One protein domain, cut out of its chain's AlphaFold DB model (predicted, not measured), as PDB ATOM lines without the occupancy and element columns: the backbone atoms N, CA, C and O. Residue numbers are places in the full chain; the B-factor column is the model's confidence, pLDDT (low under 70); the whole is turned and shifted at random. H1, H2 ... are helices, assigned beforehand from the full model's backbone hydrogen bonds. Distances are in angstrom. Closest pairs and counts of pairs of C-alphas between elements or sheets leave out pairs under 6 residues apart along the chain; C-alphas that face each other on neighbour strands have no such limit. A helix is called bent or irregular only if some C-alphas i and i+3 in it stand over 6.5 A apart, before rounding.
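AT A GLANCE: This is residues 187 to 235 of the 268 residues of an uncharacterized protein of Cylicostephanus goldi (UniProt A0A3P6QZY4). Two helices meet end to end at a corner and make an L, with the long H1 as one arm and the shorter, kinked H2 as the other. The corner lies at Tyr 217, and residues 187 to 209 of H1 and 223 to 235 of H2 stand free. The printed part has 49 residues with two named helices, H1 then H2, and no named strand; its class is all helix. It is extended, with a radius of gyration of the C-alphas of 16.0 A, and flat, spanning 47 by 29 by 9 A.

IN THESE COORDINATES: H1, residues 187 to 216, begins at C-alpha 187 (243.062, 342.712, 235.826) and is 43.1 A long from first to last C-alpha. H2, residues 218 to 235, is 24.5 A long and ends at C-alpha 235 (258.898, 382.304, 237.060). H2 has a kink of 35 degrees near residue 225. It is neither bent nor irregular, but only just: C-alphas 222 and 225 are 6.4 A apart.

HOW THE PARTS SIT: H1 and H2 are close but not clearly touching, with 1 pair of C-alphas within 8 A, those of Arg 214 and Phe 221, 6.2 A apart. They run opposite ways at a steep tilt of 55 degrees. Every O i to N i+4 pair is within hydrogen-bond range in H1, and 10 of 14 are in H2.

THE WHOLE: The C-alphas of Glu 187 and Asp 219, the two farthest apart, are 47.8 A apart. The printed part has no cut, and the link from H1 to H2 is tight. The mean pLDDT of the printed part is 82.9, and residues 221 to 235 are under 70.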
ATOM      1  N   GLU A 187     244.211 341.804 235.750       96.88
ATOM      2  CA  GLU A 187     243.062 342.712 235.826       96.88
ATOM      3  C   GLU A 187     243.479 344.128 236.243       96.88
ATOM      4  O   GLU A 187     242.983 345.120 235.686       96.88
ATOM      5  N   GLN A 188     244.417 344.227 237.186       97.19
ATOM      6  CA  GLN A 188     244.961 345.488 237.666       97.19
ATOM      7  C   GLN A 188     245.735 346.226 236.562       97.19
ATOM      8  O   GLN A 188     245.558 347.439 236.390       97.19
ATOM      9  N   GLU A 189     246.573 345.524 235.797       97.44
ATOM     10  CA  GLU A 189     247.301 346.100 234.664       97.44
ATOM     11  C   GLU A 189     246.339 346.568 233.568       97.44
ATOM     12  O   GLU A 189     246.388 347.728 233.148       97.44
ATOM     13  N   ASN A 190     245.375 345.725 233.192       97.81
ATOM     14  CA  ASN A 190     244.333 346.068 232.228       97.81
ATOM     15  C   ASN A 190     243.506 347.284 232.678       97.81
ATOM     16  O   ASN A 190     243.123 348.137 231.869       97.81
ATOM     17  N   ARG A 191     243.217 347.421 233.979       96.94
ATOM     18  CA  ARG A 191     242.582 348.628 234.531       96.94
ATOM     19  C   ARG A 191     243.478 349.858 234.369       96.94
ATOM     20  O   ARG A 191     242.995 350.863 233.846       96.94
ATOM     21  N   LYS A 192     244.756 349.786 234.761       97.44
ATOM     22  CA  LYS A 192     245.720 350.897 234.626       97.44
ATOM     23  C   LYS A 192     245.903 351.312 233.163       97.44
ATOM     24  O   LYS A 192     245.910 352.507 232.872       97.44
ATOM     25  N   LYS A 193     245.985 350.354 232.236       97.81
ATOM     26  CA  LYS A 193     246.056 350.604 230.789       97.81
ATOM     27  C   LYS A 193     244.833 351.382 230.296       97.81
ATOM     28  O   LYS A 193     244.988 352.471 229.751       97.81
ATOM     29  N   ARG A 194     243.619 350.914 230.616       97.31
ATOM     30  CA  ARG A 194     242.366 351.623 230.282       97.31
ATOM     31  C   ARG A 194     242.287 353.015 230.912       97.31
ATOM     32  O   ARG A 194     241.745 353.939 230.312       97.31
ATOM     33  N   GLU A 195     242.794 353.191 232.131       96.38
ATOM     34  CA  GLU A 195     242.857 354.502 232.788       96.38
ATOM     35  C   GLU A 195     243.810 355.464 232.055       96.38
ATOM     36  O   GLU A 195     243.435 356.622 231.846       96.38
ATOM     37  N   ARG A 196     244.979 354.987 231.601       97.56
ATOM     38  CA  ARG A 196     245.938 355.757 230.784       97.56
ATOM     39  C   ARG A 196     245.348 356.140 229.429       97.56
ATOM     40  O   ARG A 196     245.382 357.314 229.073       97.56
ATOM     41  N   GLU A 197     244.742 355.195 228.715       96.75
ATOM     42  CA  GLU A 197     244.084 355.442 227.422       96.75
ATOM     43  C   GLU A 197     242.956 356.473 227.555       96.75
ATOM     44  O   GLU A 197     242.898 357.446 226.804       96.75
ATOM     45  N   ARG A 198     242.100 356.342 228.580       96.88
ATOM     46  CA  ARG A 198     241.054 357.338 228.869       96.88
ATOM     47  C   ARG A 198     241.638 358.701 229.230       96.88
ATOM     48  O   ARG A 198     241.035 359.720 228.905       96.88
ATOM     49  N   ALA A 199     242.768 358.747 229.935       97.38
ATOM     50  CA  ALA A 199     243.436 360.003 230.263       97.38
ATOM     51  C   ALA A 199     244.020 360.676 229.012       97.38
ATOM     52  O   ALA A 199     243.830 361.878 228.845       97.38
ATOM     53  N   MET A 200     244.652 359.905 228.127       97.12
ATOM     54  CA  MET A 200     245.143 360.368 226.826       97.12
ATOM     55  C   MET A 200     243.998 360.915 225.972       97.12
ATOM     56  O   MET A 200     244.060 362.059 225.537       97.12
ATOM     57  N   ALA A 201     242.906 360.160 225.829       96.44
ATOM     58  CA  ALA A 201     241.731 360.596 225.079       96.44
ATOM     59  C   ALA A 201     241.110 361.880 225.658       96.44
ATOM     60  O   ALA A 201     240.775 362.797 224.915       96.44
ATOM     61  N   ARG A 202     241.001 361.993 226.992       95.75
ATOM     62  CA  ARG A 202     240.522 363.225 227.643       95.75
ATOM     63  C   ARG A 202     241.430 364.420 227.364       95.75
ATOM     64  O   ARG A 202     240.913 365.495 227.085       95.75
ATOM     65  N   ARG A 203     242.754 364.237 227.434       95.25
ATOM     66  CA  ARG A 203     243.731 365.293 227.122       95.25
ATOM     67  C   ARG A 203     243.627 365.725 225.667       95.25
ATOM     68  O   ARG A 203     243.542 366.916 225.418       95.25
ATOM     69  N   TYR A 204     243.549 364.769 224.745       95.69
ATOM     70  CA  TYR A 204     243.382 365.039 223.320       95.69
ATOM     71  C   TYR A 204     242.105 365.840 223.038       95.69
ATOM     72  O   TYR A 204     242.162 366.889 222.410       95.69
ATOM     73  N   LEU A 205     240.958 365.414 223.576       95.88
ATOM     74  CA  LEU A 205     239.693 366.140 223.407       95.88
ATOM     75  C   LEU A 205     239.729 367.539 224.034       95.88
ATOM     76  O   LEU A 205     239.160 368.479 223.486       95.88
ATOM     77  N   GLN A 206     240.389 367.686 225.185       93.38
ATOM     78  CA  GLN A 206     240.572 368.988 225.820       93.38
ATOM     79  C   GLN A 206     241.475 369.894 224.980       93.38
ATOM     80  O   GLN A 206     241.184 371.077 224.845       93.38
ATOM     81  N   GLU A 207     242.544 369.351 224.405       93.38
ATOM     82  CA  GLU A 207     243.443 370.082 223.522       93.38
ATOM     83  C   GLU A 207     242.737 370.511 222.235       93.38
ATOM     84  O   GLU A 207     242.853 371.669 221.852       93.38
ATOM     85  N   MET A 208     241.951 369.628 221.617       91.44
ATOM     86  CA  MET A 208     241.141 369.968 220.445       91.44
ATOM     87  C   MET A 208     240.160 371.097 220.758       91.44
ATOM     88  O   MET A 208     240.161 372.105 220.058       91.44
ATOM     89  N   ARG A 209     239.432 371.006 221.878       91.12
ATOM     90  CA  ARG A 209     238.537 372.082 222.328       91.12
ATOM     91  C   ARG A 209     239.281 373.397 222.574       91.12
ATOM     92  O   ARG A 209     238.766 374.462 222.268       91.12
ATOM     93  N   LEU A 210     240.487 373.341 223.143       88.25
ATOM     94  CA  LEU A 210     241.313 374.533 223.361       88.25
ATOM     95  C   LEU A 210     241.833 375.125 222.045       88.25
ATOM     96  O   LEU A 210     241.947 376.342 221.947       88.25
ATOM     97  N   ARG A 211     242.156 374.292 221.050       87.69
ATOM     98  CA  ARG A 211     242.565 374.742 219.712       87.69
ATOM     99  C   ARG A 211     241.411 375.420 218.983       87.69
ATOM    100  O   ARG A 211     241.619 376.503 218.451       87.69
ATOM    101  N   GLU A 212     240.222 374.826 219.017       88.88
ATOM    102  CA  GLU A 212     238.989 375.426 218.485       88.88
ATOM    103  C   GLU A 212     238.711 376.770 219.161       88.88
ATOM    104  O   GLU A 212     238.624 377.789 218.486       88.88
ATOM    105  N   PHE A 213     238.719 376.803 220.497       87.06
ATOM    106  CA  PHE A 213     238.518 378.039 221.255       87.06
ATOM    107  C   PHE A 213     239.562 379.118 220.922       87.06
ATOM    108  O   PHE A 213     239.234 380.296 220.829       87.06
ATOM    109  N   ARG A 214     240.829 378.729 220.720       82.81
ATOM    110  CA  ARG A 214     241.906 379.652 220.332       82.81
ATOM    111  C   ARG A 214     241.734 380.198 218.912       82.81
ATOM    112  O   ARG A 214     242.161 381.319 218.661       82.81
ATOM    113  N   ALA A 215     241.176 379.407 217.999       85.25
ATOM    114  CA  ALA A 215     240.897 379.830 216.631       85.25
ATOM    115  C   ALA A 215     239.667 380.748 216.556       85.25
ATOM    116  O   ALA A 215     239.671 381.698 215.781       85.25
ATOM    117  N   GLU A 216     238.648 380.483 217.374       89.88
ATOM    118  CA  GLU A 216     237.400 381.255 217.419       89.88
ATOM    119  C   GLU A 216     237.556 382.590 218.166       89.88
ATOM    120  O   GLU A 216     236.997 383.601 217.748       89.88
ATOM    121  N   TYR A 217     238.366 382.619 219.231       84.56
ATOM    122  CA  TYR A 217     238.591 383.806 220.065       84.56
ATOM    123  C   TYR A 217     240.089 384.115 220.248       84.56
ATOM    124  O   TYR A 217     240.624 383.991 221.360       84.56
ATOM    125  N   PRO A 218     240.798 384.520 219.177       75.62
ATOM    126  CA  PRO A 218     242.237 384.772 219.233       75.62
ATOM    127  C   PRO A 218     242.608 385.901 220.210       75.62
ATOM    128  O   PRO A 218     243.580 385.754 220.957       75.62
ATOM    129  N   ASP A 219     241.801 386.964 220.279       77.25
ATOM    130  CA  ASP A 219     242.078 388.157 221.096       77.25
ATOM    131  C   ASP A 219     241.928 387.872 222.603       77.25
ATOM    132  O   ASP A 219     242.799 388.189 223.412       77.25
ATOM    133  N   VAL A 220     240.884 387.128 222.989       71.00
ATOM    134  CA  VAL A 220     240.615 386.736 224.390       71.00
ATOM    135  C   VAL A 220     241.704 385.803 224.944       71.00
ATOM    136  O   VAL A 220     242.012 385.805 226.146       71.00
ATOM    137  N   PHE A 221     242.307 384.985 224.076       64.19
ATOM    138  CA  PHE A 221     243.345 384.031 224.458       64.19
ATOM    139  C   PHE A 221     244.710 384.699 224.697       64.19
ATOM    140  O   PHE A 221     245.451 384.261 225.592       64.19
ATOM    141  N   GLN A 222     245.044 385.753 223.940       61.38
ATOM    142  CA  GLN A 222     246.299 386.498 224.104       61.38
ATOM    143  C   GLN A 222     246.348 387.248 225.446       61.38
ATOM    144  O   GLN A 222     247.343 387.120 226.170       61.38
ATOM    145  N   ASP A 223     245.250 387.891 225.844       58.53
ATOM    146  CA  ASP A 223     245.231 388.775 227.018       58.53
ATOM    147  C   ASP A 223     245.126 388.041 228.366       58.53
ATOM    148  O   ASP A 223     245.704 388.466 229.369       58.53
ATOM    149  N   SER A 224     244.430 386.900 228.427       61.59
ATOM    150  CA  SER A 224     244.061 386.288 229.717       61.59
ATOM    151  C   SER A 224     244.822 385.003 230.075       61.59
ATOM    152  O   SER A 224     245.145 384.774 231.248       61.59
ATOM    153  N   ILE A 225     245.138 384.156 229.088       60.91
ATOM    154  CA  ILE A 225     245.753 382.832 229.299       60.91
ATOM    155  C   ILE A 225     247.205 382.822 228.816       60.91
ATOM    156  O   ILE A 225     248.071 382.320 229.540       60.91
ATOM    157  N   GLY A 226     247.495 383.440 227.663       60.34
ATOM    158  CA  GLY A 226     248.856 383.614 227.146       60.34
ATOM    159  C   GLY A 226     249.767 384.348 228.134       60.34
ATOM    160  O   GLY A 226     250.842 383.849 228.474       60.34
ATOM    161  N   ALA A 227     249.292 385.462 228.699       61.19
ATOM    162  CA  ALA A 227     250.015 386.224 229.717       61.19
ATOM    163  C   ALA A 227     250.253 385.427 231.020       61.19
ATOM    164  O   ALA A 227     251.364 385.437 231.558       61.19
ATOM    165  N   LYS A 228     249.256 384.671 231.513       65.12
ATOM    166  CA  LYS A 228     249.387 383.844 232.735       65.12
ATOM    167  C   LYS A 228     250.350 382.667 232.546       65.12
ATOM    168  O   LYS A 228     251.166 382.398 233.432       65.12
ATOM    169  N   TRP A 229     250.300 381.990 231.400       61.94
ATOM    170  CA  TRP A 229     251.228 380.904 231.066       61.94
ATOM    171  C   TRP A 229     252.653 381.412 230.828       61.94
ATOM    172  O   TRP A 229     253.605 380.807 231.325       61.94
ATOM    173  N   ALA A 230     252.815 382.553 230.151       61.41
ATOM    174  CA  ALA A 230     254.114 383.196 229.971       61.41
ATOM    175  C   ALA A 230     254.723 383.647 231.310       61.41
ATOM    176  O   ALA A 230     255.917 383.446 231.534       61.41
ATOM    177  N   LYS A 231     253.912 384.189 232.230       64.06
ATOM    178  CA  LYS A 231     254.353 384.579 233.580       64.06
ATOM    179  C   LYS A 231     254.792 383.364 234.409       64.06
ATOM    180  O   LYS A 231     255.855 383.412 235.022       64.06
ATOM    181  N   ARG A 232     254.051 382.248 234.356       64.62
ATOM    182  CA  ARG A 232     254.442 380.979 235.010       64.62
ATOM    183  C   ARG A 232     255.727 380.375 234.433       64.62
ATOM    184  O   ARG A 232     256.576 379.943 235.204       64.62
ATOM    185  N   ARG A 233     255.907 380.375 233.105       60.91
ATOM    186  CA  ARG A 233     257.151 379.895 232.468       60.91
ATOM    187  C   ARG A 233     258.362 380.759 232.826       60.91
ATOM    188  O   ARG A 233     259.421 380.204 233.100       60.91
ATOM    189  N   ARG A 234     258.213 382.089 232.864       65.00
ATOM    190  CA  ARG A 234     259.288 383.002 233.298       65.00
ATOM    191  C   ARG A 234     259.649 382.804 234.771       65.00
ATOM    192  O   ARG A 234     260.831 382.785 235.089       65.00
ATOM    193  N   ALA A 235     258.662 382.598 235.645       64.12
ATOM    194  CA  ALA A 235     258.898 382.304 237.060       64.12
ATOM    195  C   ALA A 235     259.647 380.973 237.261       64.12
ATOM    196  O   ALA A 235     260.678 380.957 237.923       64.12
TER     197      ALA A 235